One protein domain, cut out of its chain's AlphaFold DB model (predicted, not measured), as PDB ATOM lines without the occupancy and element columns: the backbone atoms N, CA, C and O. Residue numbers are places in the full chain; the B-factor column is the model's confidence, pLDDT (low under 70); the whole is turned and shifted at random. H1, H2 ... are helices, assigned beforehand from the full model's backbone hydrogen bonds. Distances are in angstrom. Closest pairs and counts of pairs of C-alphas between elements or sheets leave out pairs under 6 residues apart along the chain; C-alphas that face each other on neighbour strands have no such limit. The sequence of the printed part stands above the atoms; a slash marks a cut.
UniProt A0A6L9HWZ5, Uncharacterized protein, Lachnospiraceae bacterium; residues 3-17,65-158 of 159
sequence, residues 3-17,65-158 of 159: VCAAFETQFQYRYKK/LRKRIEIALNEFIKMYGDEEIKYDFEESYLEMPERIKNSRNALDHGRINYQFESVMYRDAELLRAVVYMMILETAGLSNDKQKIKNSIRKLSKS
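This is residues 3 to 17 and 65 to 158 of the 159 residues of an uncharacterized protein of Lachnospiraceae bacterium (UniProt A0A6L9HWZ5). Long helix H5 runs through the middle of a helical cluster: H2 and H4 cross it, H1 packs on it, H6 folds back along it, and short H3 is near H2 and H4. The printed part has 109 residues with six named helices, H1 to H6 in order, and no named strand: all helix. It is compact, radius of gyration of the C-alphas 13.9 A, spanning 45 by 33 by 22 A.

H5, residues 118 to 138, measures 30.8 A; H4, 93 to 108, 22.8 A; H2, 65 to 80, 21.7 A. H1 is 3 to 14, H3 82 to 88, H6 145 to 156. C-alpha 3 is at (192.485, 129.887, 143.792), C-alpha 156 at (185.338, 117.793, 143.292).

H5 touches H1 at a shallow tilt of 28 degrees; C-alphas of Phe 7 and Val 131 are closest, 5.5 A. H5 and H6 form a hairpin, closest C-alphas Ala 129 and Ile 152, 6.0 A. H5, with residues 120 to 124 alone, touches H4, about perpendicular at 78 degrees, closest C-alphas Asp 123 and Met 96, 5.4 A. Every O i to N i+4 pair is within hydrogen-bond range in H1, H2, H3, H5 and H6, and 10 of 12 in H4.

Residues 18 to 64 are not printed; C-alphas 17 and 65 are 13.6 A apart. No link printed whole is long. Residues 17, 142 to 143 and 155 to 158 have pLDDT under 70.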
ATOM      1  N   VAL A   3     193.624 129.967 144.720       86.38
ATOM      2  CA  VAL A   3     192.485 129.887 143.792       86.38
ATOM      3  C   VAL A   3     192.011 131.252 143.278       86.38
ATOM      4  O   VAL A   3     191.692 131.358 142.100       86.38
ATOM      5  N   CYS A   4     192.030 132.312 144.098       89.69
ATOM      6  CA  CYS A   4     191.667 133.661 143.645       89.69
ATOM      7  C   CYS A   4     192.673 134.204 142.620       89.69
ATOM      8  O   CYS A   4     192.266 134.759 141.607       89.69
ATOM      9  N   ALA A   5     193.974 133.985 142.834       88.69
ATOM     10  CA  ALA A   5     195.007 134.392 141.883       88.69
ATOM     11  C   ALA A   5     194.895 133.615 140.558       88.69
ATOM     12  O   ALA A   5     194.962 134.206 139.476       88.69
ATOM     13  N   ALA A   6     194.652 132.301 140.634       91.44
ATOM     14  CA  ALA A   6     194.376 131.474 139.461       91.44
ATOM     15  C   ALA A   6     193.123 131.964 138.715       91.44
ATOM     16  O   ALA A   6     193.154 132.125 137.497       91.44
ATOM     17  N   PHE A   7     192.051 132.271 139.450       94.50
ATOM     18  CA  PHE A   7     190.826 132.841 138.902       94.50
ATOM     19  C   PHE A   7     191.074 134.153 138.170       94.50
ATOM     20  O   PHE A   7     190.697 134.271 137.007       94.50
ATOM     21  N   GLU A   8     191.732 135.122 138.806       90.81
ATOM     22  CA  GLU A   8     191.982 136.418 138.180       90.81
ATOM     23  C   GLU A   8     192.838 136.293 136.920       90.81
ATOM     24  O   GLU A   8     192.552 136.953 135.921       90.81
ATOM     25  N   THR A   9     193.831 135.401 136.935       90.31
ATOM     26  CA  THR A   9     194.679 135.121 135.770       90.31
ATOM     27  C   THR A   9     193.854 134.576 134.604       90.31
ATOM     28  O   THR A   9     193.918 135.107 133.493       90.31
ATOM     29  N   GLN A  10     193.030 133.552 134.852       90.69
ATOM     30  CA  GLN A  10     192.184 132.956 133.812       90.69
ATOM     31  C   GLN A  10     191.106 133.928 133.324       90.69
ATOM     32  O   GLN A  10     190.857 134.027 132.123       90.69
ATOM     33  N   PHE A  11     190.513 134.709 134.227       91.88
ATOM     34  CA  PHE A  11     189.511 135.710 133.879       91.88
ATOM     35  C   PHE A  11     190.085 136.790 132.951       91.88
ATOM     36  O   PHE A  11     189.451 137.167 131.962       91.88
ATOM     37  N   GLN A  12     191.289 137.289 133.248       87.50
ATOM     38  CA  GLN A  12     191.959 138.288 132.414       87.50
ATOM     39  C   GLN A  12     192.286 137.755 131.019       87.50
ATOM     40  O   GLN A  12     192.128 138.496 130.049       87.50
ATOM     41  N   TYR A  13     192.720 136.494 130.928       84.81
ATOM     42  CA  TYR A  13     193.013 135.843 129.653       84.81
ATOM     43  C   TYR A  13     191.749 135.668 128.806       84.81
ATOM     44  O   TYR A  13     191.741 136.002 127.624       84.81
ATOM     45  N   ARG A  14     190.672 135.169 129.421       80.50
ATOM     46  CA  ARG A  14     189.448 134.782 128.716       80.50
ATOM     47  C   ARG A  14     188.555 135.960 128.340       80.50
ATOM     48  O   ARG A  14     188.071 136.018 127.215       80.50
ATOM     49  N   TYR A  15     188.282 136.862 129.279       78.81
ATOM     50  CA  TYR A  15     187.247 137.879 129.083       78.81
ATOM     51  C   TYR A  15     187.824 139.214 128.640       78.81
ATOM     52  O   TYR A  15     187.406 139.762 127.618       78.81
ATOM     53  N   LYS A  16     188.737 139.792 129.431       71.50
ATOM     54  CA  LYS A  16     189.317 141.104 129.126       71.50
ATOM     55  C   LYS A  16     190.496 141.452 130.030       71.50
ATOM     56  O   LYS A  16     190.350 141.523 131.253       71.50
ATOM     57  N   LYS A  17     191.615 141.855 129.422       63.34
ATOM     58  CA  LYS A  17     192.680 142.590 130.119       63.34
ATOM     59  C   LYS A  17     192.143 143.961 130.558       63.34
ATOM     60  O   LYS A  17     191.620 144.707 129.733       63.34
ATOM     61  N   LEU A  65     186.567 142.232 141.985       90.31
ATOM     62  CA  LEU A  65     186.698 140.780 142.147       90.31
ATOM     63  C   LEU A  65     185.332 140.101 142.205       90.31
ATOM     64  O   LEU A  65     185.059 139.215 141.398       90.31
ATOM     65  N   ARG A  66     184.443 140.582 143.084       93.19
ATOM     66  CA  ARG A  66     183.067 140.078 143.194       93.19
ATOM     67  C   ARG A  66     182.387 140.031 141.829       93.19
ATOM     68  O   ARG A  66     181.838 139.003 141.451       93.19
ATOM     69  N   LYS A  67     182.452 141.130 141.066       92.81
ATOM     70  CA  LYS A  67     181.754 141.214 139.780       92.81
ATOM     71  C   LYS A  67     182.334 140.258 138.740       92.81
ATOM     72  O   LYS A  67     181.586 139.678 137.957       92.81
ATOM     73  N   ARG A  68     183.656 140.081 138.732       93.88
ATOM     74  CA  ARG A  68     184.319 139.100 137.864       93.88
ATOM     75  C   ARG A  68     183.862 137.683 138.207       93.88
ATOM     76  O   ARG A  68     183.515 136.935 137.296       93.88
ATOM     77  N   ILE A  69     183.808 137.337 139.496       95.75
ATOM     78  CA  ILE A  69     183.324 136.023 139.945       95.75
ATOM     79  C   ILE A  69     181.857 135.837 139.545       95.75
ATOM     80  O   ILE A  69     181.534 134.806 138.972       95.75
ATOM     81  N   GLU A  70     180.987 136.837 139.744       95.50
ATOM     82  CA  GLU A  70     179.582 136.783 139.300       95.50
ATOM     83  C   GLU A  70     179.455 136.479 137.799       95.50
ATOM     84  O   GLU A  70     178.630 135.664 137.396       95.50
ATOM     85  N   ILE A  71     180.269 137.120 136.952       94.06
ATOM     86  CA  ILE A  71     180.253 136.888 135.500       94.06
ATOM     87  C   ILE A  71     180.623 135.436 135.180       94.06
ATOM     88  O   ILE A  71     179.879 134.759 134.473       94.06
ATOM     89  N   ALA A  72     181.743 134.954 135.721       94.56
ATOM     90  CA  ALA A  72     182.218 133.601 135.455       94.56
ATOM     91  C   ALA A  72     181.278 132.531 136.040       94.56
ATOM     92  O   ALA A  72     181.030 131.508 135.405       94.56
ATOM     93  N   LEU A  73     180.698 132.790 137.216       96.50
ATOM     94  CA  LEU A  73     179.705 131.922 137.840       96.50
ATOM     95  C   LEU A  73     178.438 131.826 136.983       96.50
ATOM     96  O   LEU A  73     177.946 130.728 136.759       96.50
ATOM     97  N   ASN A  74     177.949 132.933 136.425       95.56
ATOM     98  CA  ASN A  74     176.786 132.908 135.532       95.56
ATOM     99  C   ASN A  74     177.016 132.065 134.270       95.56
ATOM    100  O   ASN A  74     176.088 131.423 133.777       95.56
ATOM    101  N   GLU A  75     178.234 132.050 133.727       92.00
ATOM    102  CA  GLU A  75     178.585 131.141 132.629       92.00
ATOM    103  C   GLU A  75     178.664 129.691 133.099       92.00
ATOM    104  O   GLU A  75     178.137 128.796 132.435       92.00
ATOM    105  N   PHE A  76     179.236 129.466 134.281       93.00
ATOM    106  CA  PHE A  76     179.294 128.149 134.897       93.00
ATOM    107  C   PHE A  76     177.901 127.554 135.134       93.00
ATOM    108  O   PHE A  76     177.678 126.407 134.761       93.00
ATOM    109  N   ILE A  77     176.937 128.334 135.638       94.50
ATOM    110  CA  ILE A  77     175.537 127.908 135.828       94.50
ATOM    111  C   ILE A  77     174.926 127.432 134.505       94.50
ATOM    112  O   ILE A  77     174.340 126.353 134.445       94.50
ATOM    113  N   LYS A  78     175.112 128.190 133.416       91.31
ATOM    114  CA  LYS A  78     174.600 127.833 132.076       91.31
ATOM    115  C   LYS A  78     175.212 126.546 131.511       91.31
ATOM    116  O   LYS A  78     174.650 125.948 130.590       91.31
ATOM    117  N   MET A  79     176.392 126.161 131.986       88.44
ATOM    118  CA  MET A  79     177.103 124.963 131.547       88.44
ATOM    119  C   MET A  79     176.801 123.760 132.448       88.44
ATOM    120  O   MET A  79     176.516 122.679 131.933       88.44
ATOM    121  N   TYR A  80     176.860 123.946 133.767       89.38
ATOM    122  CA  TYR A  80     176.843 122.874 134.760       89.38
ATOM    123  C   TYR A  80     175.427 122.507 135.224       89.38
ATOM    124  O   TYR A  80     175.163 121.323 135.445       89.38
ATOM    125  N   GLY A  81     174.524 123.491 135.283       91.81
ATOM    126  CA  GLY A  81     173.155 123.351 135.787       91.81
ATOM    127  C   GLY A  81     173.016 123.788 137.248       91.81
ATOM    128  O   GLY A  81     173.875 123.497 138.073       91.81
ATOM    129  N   ASP A  82     171.946 124.529 137.546       94.69
ATOM    130  CA  ASP A  82     171.684 125.134 138.863       94.69
ATOM    131  C   ASP A  82     171.532 124.082 139.974       94.69
ATOM    132  O   ASP A  82     172.226 124.139 140.988       94.69
ATOM    133  N   GLU A  83     170.685 123.077 139.749       93.50
ATOM    134  CA  GLU A  83     170.419 122.008 140.717       93.50
ATOM    135  C   GLU A  83     171.669 121.174 141.014       93.50
ATOM    136  O   GLU A  83     171.937 120.801 142.156       93.50
ATOM    137  N   GLU A  84     172.500 120.927 140.004       91.25
ATOM    138  CA  GLU A  84     173.748 120.204 140.206       91.25
ATOM    139  C   GLU A  84     174.786 121.017 140.969       91.25
ATOM    140  O   GLU A  84     175.576 120.419 141.694       91.25
ATOM    141  N   ILE A  85     174.797 122.347 140.844       92.75
ATOM    142  CA  ILE A  85     175.685 123.189 141.657       92.75
ATOM    143  C   ILE A  85     175.264 123.134 143.123       92.75
ATOM    144  O   ILE A  85     176.117 122.919 143.985       92.75
ATOM    145  N   LYS A  86     173.962 123.274 143.397       93.75
ATOM    146  CA  LYS A  86     173.420 123.170 144.760       93.75
ATOM    147  C   LYS A  86     173.785 121.836 145.405       93.75
ATOM    148  O   LYS A  86     174.205 121.805 146.556       93.75
ATOM    149  N   TYR A  87     173.668 120.746 144.646       89.81
ATOM    150  CA  TYR A  87     173.959 119.401 145.137       89.81
ATOM    151  C   TYR A  87     175.460 119.111 145.292       89.81
ATOM    152  O   TYR A  87     175.880 118.558 146.305       89.81
ATOM    153  N   ASP A  88     176.276 119.435 144.283       87.25
ATOM    154  CA  ASP A  88     177.700 119.073 144.265       87.25
ATOM    155  C   ASP A  88     178.569 120.040 145.104       87.25
ATOM    156  O   ASP A  88     179.699 119.682 145.447       87.25
ATOM    157  N   PHE A  89     178.080 121.248 145.428       90.56
ATOM    158  CA  PHE A  89     178.849 122.279 146.138       90.56
ATOM    159  C   PHE A  89     178.137 122.829 147.376       90.56
ATOM    160  O   PHE A  89     178.536 122.495 148.491       90.56
ATOM    161  N   GLU A  90     177.162 123.720 147.187       93.56
ATOM    162  CA  GLU A  90     176.491 124.451 148.263       93.56
ATOM    163  C   GLU A  90     175.167 125.043 147.765       93.56
ATOM    164  O   GLU A  90     175.101 125.570 146.654       93.56
ATOM    165  N   GLU A  91     174.119 125.025 148.588       94.69
ATOM    166  CA  GLU A  91     172.801 125.534 148.186       94.69
ATOM    167  C   GLU A  91     172.827 127.057 147.986       94.69
ATOM    168  O   GLU A  91     172.300 127.594 147.011       94.69
ATOM    169  N   SER A  92     173.541 127.757 148.869       96.19
ATOM    170  CA  SER A  92     173.711 129.215 148.851       96.19
ATOM    171  C   SER A  92     174.806 129.699 147.887       96.19
ATOM    172  O   SER A  92     175.392 130.766 148.084       96.19
ATOM    173  N   TYR A  93     175.136 128.937 146.841       96.44
ATOM    174  CA  TYR A  93     176.284 129.226 145.973       96.44
ATOM    175  C   TYR A  93     176.230 130.599 145.272       96.44
ATOM    176  O   TYR A  93     177.268 131.133 144.881       96.44
ATOM    177  N   LEU A  94     175.046 131.199 145.116       97.31
ATOM    178  CA  LEU A  94     174.888 132.539 144.536       97.31
ATOM    179  C   LEU A  94     175.534 133.644 145.389       97.31
ATOM    180  O   LEU A  94     175.867 134.708 144.869       97.31
ATOM    181  N   GLU A  95     175.752 133.393 146.679       97.38
ATOM    182  CA  GLU A  95     176.431 134.312 147.601       97.38
ATOM    183  C   GLU A  95     177.963 134.164 147.579       97.38
ATOM    184  O   GLU A  95     178.681 135.038 148.080       97.38
ATOM    185  N   MET A  96     178.483 133.103 146.947       96.81
ATOM    186  CA  MET A  96     179.917 132.816 146.833       96.81
ATOM    187  C   MET A  96     180.761 134.014 146.353       96.81
ATOM    188  O   MET A  96     181.813 134.259 146.950       96.81
ATOM    189  N   PRO A  97     180.347 134.829 145.355       96.88
ATOM    190  CA  PRO A  97     181.134 135.988 144.927       96.88
ATOM    191  C   PRO A  97     181.412 136.997 146.050       96.88
ATOM    192  O   PRO A  97     182.503 137.566 146.125       96.88
ATOM    193  N   GLU A  98     180.433 137.233 146.925       95.69
ATOM    194  CA  GLU A  98     180.559 138.161 148.050       95.69
ATOM    195  C   GLU A  98     181.386 137.533 149.179       95.69
ATOM    196  O   GLU A  98     182.300 138.183 149.696       95.69
ATOM    197  N   ARG A  99     181.135 136.259 149.510       95.81
ATOM    198  CA  ARG A  99     181.882 135.529 150.548       95.81
ATOM    199  C   ARG A  99     183.361 135.371 150.202       95.81
ATOM    200  O   ARG A  99     184.203 135.652 151.054       95.81
ATOM    201  N   ILE A 100     183.705 135.045 148.951       95.06
ATOM    202  CA  ILE A 100     185.101 134.990 148.484       95.06
ATOM    203  C   ILE A 100     185.763 136.365 148.559       95.06
ATOM    204  O   ILE A 100     186.883 136.470 149.062       95.06
ATOM    205  N   LYS A 101     185.091 137.427 148.093       93.19
ATOM    206  CA  LYS A 101     185.621 138.799 148.173       93.19
ATOM    207  C   LYS A 101     185.928 139.176 149.626       93.19
ATOM    208  O   LYS A 101     187.016 139.671 149.915       93.19
ATOM    209  N   ASN A 102     184.998 138.911 150.541       92.12
ATOM    210  CA  ASN A 102     185.165 139.217 151.962       92.12
ATOM    211  C   ASN A 102     186.275 138.375 152.603       92.12
ATOM    212  O   ASN A 102     187.130 138.936 153.285       92.12
ATOM    213  N   SER A 103     186.318 137.073 152.312       92.12
ATOM    214  CA  SER A 103     187.353 136.152 152.797       92.12
ATOM    215  C   SER A 103     188.746 136.573 152.338       92.12
ATOM    216  O   SER A 103     189.673 136.661 153.139       92.12
ATOM    217  N   ARG A 104     188.899 136.900 151.049       90.69
ATOM    218  CA  ARG A 104     190.163 137.378 150.475       90.69
ATOM    219  C   ARG A 104     190.596 138.689 151.118       90.69
ATOM    220  O   ARG A 104     191.734 138.799 151.552       90.69
ATOM    221  N   ASN A 105     189.695 139.663 151.230       89.06
ATOM    222  CA  ASN A 105     190.024 140.953 151.839       89.06
ATOM    223  C   ASN A 105     190.356 140.816 153.333       89.06
ATOM    224  O   ASN A 105     191.209 141.539 153.839       89.06
ATOM    225  N   ALA A 106     189.722 139.886 154.049       89.81
ATOM    226  CA  ALA A 106     190.077 139.595 155.431       89.81
ATOM    227  C   ALA A 106     191.493 139.019 155.558       89.81
ATOM    228  O   ALA A 106     192.243 139.461 156.428       89.81
ATOM    229  N   LEU A 107     191.867 138.091 154.671       88.12
ATOM    230  CA  LEU A 107     193.208 137.503 154.637       88.12
ATOM    231  C   LEU A 107     194.278 138.530 154.242       88.12
ATOM    232  O   LEU A 107     195.281 138.648 154.939       88.12
ATOM    233  N   ASP A 108     194.049 139.308 153.181       85.75
ATOM    234  CA  ASP A 108     195.008 140.306 152.678       85.75
ATOM    235  C   ASP A 108     195.288 141.427 153.687       85.75
ATOM    236  O   ASP A 108     196.386 141.977 153.724       85.75
ATOM    237  N   HIS A 109     194.304 141.757 154.528       86.25
ATOM    238  CA  HIS A 109     194.439 142.773 155.572       86.25
ATOM    239  C   HIS A 109     194.737 142.194 156.963       86.25
ATOM    240  O   HIS A 109     194.689 142.936 157.941       86.25
ATOM    241  N   GLY A 110     195.014 140.889 157.076       85.00
ATOM    242  CA  GLY A 110     195.384 140.255 158.345       85.00
ATOM    243  C   GLY A 110     194.322 140.390 159.441       85.00
ATOM    244  O   GLY A 110     194.657 140.583 160.609       85.00
ATOM    245  N   ARG A 111     193.029 140.337 159.089       87.88
ATOM    246  CA  ARG A 111     191.929 140.518 160.050       87.88
ATOM    247  C   ARG A 111     191.811 139.313 160.984       87.88
ATOM    248  O   ARG A 111     191.169 138.323 160.650       87.88
ATOM    249  N   ILE A 112     192.369 139.445 162.185       80.81
ATOM    250  CA  ILE A 112     192.455 138.375 163.196       80.81
ATOM    251  C   ILE A 112     191.067 137.903 163.676       80.81
ATOM    252  O   ILE A 112     190.884 136.730 163.977       80.81
ATOM    253  N   ASN A 113     190.073 138.796 163.694       88.38
ATOM    254  CA  ASN A 113     188.720 138.492 164.181       88.38
ATOM    255  C   ASN A 113     187.768 137.971 163.091       88.38
ATOM    256  O   ASN A 113     186.573 137.824 163.346       88.38
ATOM    257  N   TYR A 114     188.248 137.754 161.864       89.62
ATOM    258  CA  TYR A 114     187.397 137.233 160.800       89.62
ATOM    259  C   TYR A 114     187.164 135.733 160.998       89.62
ATOM    260  O   TYR A 114     188.113 134.952 161.039       89.62
ATOM    261  N   GLN A 115     185.899 135.334 161.119       90.44
ATOM    262  CA  GLN A 115     185.527 133.932 161.279       90.44
ATOM    263  C   GLN A 115     185.345 133.282 159.908       90.44
ATOM    264  O   GLN A 115     184.527 133.724 159.105       90.44
ATOM    265  N   PHE A 116     186.124 132.231 159.651       88.62
ATOM    266  CA  PHE A 116     185.967 131.407 158.460       88.62
ATOM    267  C   PHE A 116     184.995 130.270 158.746       88.62
ATOM    268  O   PHE A 116     185.231 129.444 159.626       88.62
ATOM    269  N   GLU A 117     183.914 130.226 157.978       92.69
ATOM    270  CA  GLU A 117     182.892 129.190 158.073       92.69
ATOM    271  C   GLU A 117     183.129 128.084 157.038       92.69
ATOM    272  O   GLU A 117     183.785 128.291 156.013       92.69
ATOM    273  N   SER A 118     182.560 126.898 157.274       91.06
ATOM    274  CA  SER A 118     182.678 125.746 156.366       91.06
ATOM    275  C   SER A 118     182.191 126.055 154.946       91.06
ATOM    276  O   SER A 118     182.776 125.574 153.974       91.06
ATOM    277  N   VAL A 119     181.180 126.914 154.813       93.56
ATOM    278  CA  VAL A 119     180.655 127.379 153.523       93.56
ATOM    279  C   VAL A 119     181.736 128.057 152.671       93.56
ATOM    280  O   VAL A 119     181.785 127.868 151.460       93.56
ATOM    281  N   MET A 120     182.687 128.760 153.292       93.25
ATOM    282  CA  MET A 120     183.763 129.457 152.579       93.25
ATOM    283  C   MET A 120     184.780 128.477 151.977       93.25
ATOM    284  O   MET A 120     185.429 128.776 150.972       93.25
ATOM    285  N   TYR A 121     184.911 127.282 152.559       90.69
ATOM    286  CA  TYR A 121     185.674 126.198 151.947       90.69
ATOM    287  C   TYR A 121     184.956 125.664 150.699       90.69
ATOM    288  O   TYR A 121     185.581 125.518 149.648       90.69
ATOM    289  N   ARG A 122     183.634 125.447 150.777       92.62
ATOM    290  CA  ARG A 122     182.813 125.040 149.620       92.62
ATOM    291  C   ARG A 122     182.845 126.081 148.503       92.62
ATOM    292  O   ARG A 122     182.993 125.717 147.338       92.62
ATOM    293  N   ASP A 123     182.825 127.363 148.854       94.88
ATOM    294  CA  ASP A 123     182.989 128.466 147.910       94.88
ATOM    295  C   ASP A 123     184.326 128.397 147.161       94.88
ATOM    296  O   ASP A 123     184.379 128.621 145.951       94.88
ATOM    297  N   ALA A 124     185.419 128.067 147.858       93.50
ATOM    298  CA  ALA A 124     186.735 127.932 147.240       93.50
ATOM    299  C   ALA A 124     186.803 126.736 146.275       93.50
ATOM    300  O   ALA A 124     187.449 126.833 145.227       93.50
ATOM    301  N   GLU A 125     186.126 125.631 146.595       91.94
ATOM    302  CA  GLU A 125     185.992 124.471 145.705       91.94
ATOM    303  C   GLU A 125     185.156 124.802 144.462       91.94
ATOM    304  O   GLU A 125     185.565 124.490 143.340       91.94
ATOM    305  N   LEU A 126     184.038 125.513 144.625       94.88
ATOM    306  CA  LEU A 126     183.235 125.969 143.490       94.88
ATOM    307  C   LEU A 126     184.013 126.958 142.617       94.88
ATOM    308  O   LEU A 126     184.023 126.828 141.393       94.88
ATOM    309  N   LEU A 127     184.739 127.907 143.215       95.88
ATOM    310  CA  LEU A 127     185.594 128.822 142.459       95.88
ATOM    311  C   LEU A 127     186.679 128.059 141.688       95.88
ATOM    312  O   LEU A 127     186.963 128.392 140.539       95.88
ATOM    313  N   ARG A 128     187.248 126.995 142.265       93.69
ATOM    314  CA  ARG A 128     188.196 126.118 141.564       93.69
ATOM    315  C   ARG A 128     187.543 125.429 140.363       93.69
ATOM    316  O   ARG A 128     188.152 125.379 139.296       93.69
ATOM    317  N   ALA A 129     186.311 124.943 140.497       92.94
ATOM    318  CA  ALA A 129     185.554 124.366 139.385       92.94
ATOM    319  C   ALA A 129     185.298 125.386 138.260       92.94
ATOM    320  O   ALA A 129     185.492 125.065 137.085       92.94
ATOM    321  N   VAL A 130     184.954 126.628 138.612       94.44
ATOM    322  CA  VAL A 130     184.814 127.744 137.657       94.44
ATOM    323  C   VAL A 130     186.135 128.004 136.927       94.44
ATOM    324  O   VAL A 130     186.144 128.154 135.706       94.44
ATOM    325  N   VAL A 131     187.266 127.997 137.639       93.69
ATOM    326  CA  VAL A 131     188.604 128.134 137.033       93.69
ATOM    327  C   VAL A 131     188.893 127.016 136.038       93.69
ATOM    328  O   VAL A 131     189.337 127.293 134.925       93.69
ATOM    329  N   TYR A 132     188.607 125.764 136.396       90.12
ATOM    330  CA  TYR A 132     188.803 124.635 135.488       90.12
ATOM    331  C   TYR A 132     187.932 124.728 134.241       90.12
ATOM    332  O   TYR A 132     188.426 124.467 133.146       90.12
ATOM    333  N   MET A 133     186.671 125.139 134.382       90.06
ATOM    334  CA  MET A 133     185.806 125.408 133.235       90.06
ATOM    335  C   MET A 133     186.447 126.447 132.307       90.06
ATOM    336  O   MET A 133     186.617 126.166 131.122       90.06
ATOM    337  N   MET A 134     186.908 127.585 132.842       90.56
ATOM    338  CA  MET A 134     187.550 128.623 132.027       90.56
ATOM    339  C   MET A 134     188.786 128.098 131.283       90.56
ATOM    340  O   MET A 134     188.968 128.432 130.112       90.56
ATOM    341  N   ILE A 135     189.613 127.264 131.924       88.94
ATOM    342  CA  ILE A 135     190.801 126.649 131.303       88.94
ATOM    343  C   ILE A 135     190.398 125.710 130.163       88.94
ATOM    344  O   ILE A 135     190.933 125.818 129.060       88.94
ATOM    345  N   LEU A 136     189.455 124.798 130.415       86.12
ATOM    346  CA  LEU A 136     189.001 123.811 129.431       86.12
ATOM    347  C   LEU A 136     188.393 124.485 128.200       86.12
ATOM    348  O   LEU A 136     188.706 124.112 127.070       86.12
ATOM    349  N   GLU A 137     187.566 125.506 128.406       84.00
ATOM    350  CA  GLU A 137     186.982 126.259 127.301       84.00
ATOM    351  C   GLU A 137     188.035 127.052 126.528       84.00
ATOM    352  O   GLU A 137     188.023 127.062 125.299       84.00
ATOM    353  N   THR A 138     188.986 127.668 127.230       84.56
ATOM    354  CA  THR A 138     190.098 128.395 126.606       84.56
ATOM    355  C   THR A 138     190.985 127.483 125.755       84.56
ATOM    356  O   THR A 138     191.472 127.898 124.706       84.56
ATOM    357  N   ALA A 139     191.161 126.227 126.168       84.31
ATOM    358  CA  ALA A 139     191.895 125.211 125.417       84.31
ATOM    359  C   ALA A 139     191.117 124.646 124.208       84.31
ATOM    360  O   ALA A 139     191.610 123.742 123.536       84.31
ATOM    361  N   GLY A 140     189.896 125.125 123.935       80.94
ATOM    362  CA  GLY A 140     189.043 124.608 122.861       80.94
ATOM    363  C   GLY A 140     188.427 123.237 123.164       80.94
ATOM    364  O   GLY A 140     187.889 122.587 122.270       80.94
ATOM    365  N   LEU A 141     188.468 122.787 124.424       78.50
ATOM    366  CA  LEU A 141     187.891 121.513 124.869       78.50
ATOM    367  C   LEU A 141     186.406 121.651 125.266       78.50
ATOM    368  O   LEU A 141     185.857 120.796 125.958       78.50
ATOM    369  N   SER A 142     185.740 122.713 124.801       68.25
ATOM    370  CA  SER A 142     184.352 123.076 125.121       68.25
ATOM    371  C   SER A 142     183.274 122.310 124.357       68.25
ATOM    372  O   SER A 142     182.088 122.510 124.607       68.25
ATOM    373  N   ASN A 143     183.654 121.444 123.416       66.62
ATOM    374  CA  ASN A 143     182.710 120.860 122.456       66.62
ATOM    375  C   ASN A 143     181.735 119.848 123.082       66.62
ATOM    376  O   ASN A 143     180.744 119.484 122.456       66.62
ATOM    377  N   ASP A 144     181.995 119.402 124.313       77.12
ATOM    378  CA  ASP A 144     181.163 118.438 125.027       77.12
ATOM    379  C   ASP A 144     180.987 118.872 126.491       77.12
ATOM    380  O   ASP A 144     181.819 118.595 127.365       77.12
ATOM    381  N   LYS A 145     179.876 119.568 126.759       75.88
ATOM    382  CA  LYS A 145     179.511 120.032 128.106       75.88
ATOM    383  C   LYS A 145     179.441 118.884 129.113       75.88
ATOM    384  O   LYS A 145     179.801 119.071 130.274       75.88
ATOM    385  N   GLN A 146     179.032 117.688 128.682       79.56
ATOM    386  CA  GLN A 146     178.940 116.528 129.560       79.56
ATOM    387  C   GLN A 146     180.329 116.041 129.981       79.56
ATOM    388  O   GLN A 146     180.534 115.705 131.148       79.56
ATOM    389  N   LYS A 147     181.313 116.053 129.073       77.50
ATOM    390  CA  LYS A 147     182.714 115.752 129.417       77.50
ATOM    391  C   LYS A 147     183.309 116.778 130.371       77.50
ATOM    392  O   LYS A 147     183.988 116.371 131.315       77.50
ATOM    393  N   ILE A 148     183.035 118.070 130.178       77.19
ATOM    394  CA  ILE A 148     183.478 119.118 131.112       77.19
ATOM    395  C   ILE A 148     182.875 118.870 132.494       77.19
ATOM    396  O   ILE A 148     183.611 118.738 133.471       77.19
ATOM    397  N   LYS A 149     181.553 118.704 132.571       80.44
ATOM    398  CA  LYS A 149     180.834 118.427 133.821       80.44
ATOM    399  C   LYS A 149     181.372 117.187 134.534       80.44
ATOM    400  O   LYS A 149     181.675 117.239 135.724       80.44
ATOM    401  N   ASN A 150     181.573 116.086 133.810       81.50
ATOM    402  CA  ASN A 150     182.141 114.857 134.366       81.50
ATOM    403  C   ASN A 150     183.582 115.050 134.868       81.50
ATOM    404  O   ASN A 150     183.951 114.481 135.894       81.50
ATOM    405  N   SER A 151     184.393 115.845 134.167       79.00
ATOM    406  CA  SER A 151     185.773 116.142 134.576       79.00
ATOM    407  C   SER A 151     185.805 116.963 135.863       79.00
ATOM    408  O   SER A 151     186.555 116.645 136.782       79.00
ATOM    409  N   ILE A 152     184.926 117.959 135.971       80.31
ATOM    410  CA  ILE A 152     184.782 118.793 137.168       80.31
ATOM    411  C   ILE A 152     184.300 117.964 138.362       80.31
ATOM    412  O   ILE A 152     184.872 118.073 139.441       80.31
ATOM    413  N   ARG A 153     183.332 117.060 138.165       79.25
ATOM    414  CA  ARG A 153     182.864 116.139 139.218       79.25
ATOM    415  C   ARG A 153     183.945 115.201 139.730       79.25
ATOM    416  O   ARG A 153     183.994 114.908 140.920       79.25
ATOM    417  N   LYS A 154     184.805 114.700 138.840       77.44
ATOM    418  CA  LYS A 154     185.952 113.888 139.259       77.44
ATOM    419  C   LYS A 154     186.887 114.702 140.146       77.44
ATOM    420  O   LYS A 154     187.349 114.188 141.153       77.44
ATOM    421  N   LEU A 155     187.120 115.969 139.812       69.75
ATOM    422  CA  LEU A 155     187.963 116.855 140.610       69.75
ATOM    423  C   LEU A 155     187.338 117.209 141.968       69.75
ATOM    424  O   LEU A 155     188.066 117.247 142.952       69.75
ATOM    425  N   SER A 156     186.018 117.419 142.043       63.75
ATOM    426  CA  SER A 156     185.338 117.793 143.292       63.75
ATOM    427  C   SER A 156     185.100 116.627 144.259       63.75
ATOM    428  O   SER A 156     184.995 116.862 145.456       63.75
ATOM    429  N   LYS A 157     185.028 115.379 143.769       61.75
ATOM    430  CA  LYS A 157     184.797 114.169 144.591       61.75
ATOM    431  C   LYS A 157     186.066 113.419 145.014       61.75
ATOM    432  O   LYS A 157     185.961 112.402 145.688       61.75
ATOM    433  N   SER A 158     187.244 113.863 144.576       48.78
ATOM    434  CA  SER A 158     188.527 113.202 144.882       48.78
ATOM    435  C   SER A 158     189.207 113.732 146.155       48.78
ATOM    436  O   SER A 158     190.379 113.432 146.382       48.78
TER     437      SER A 158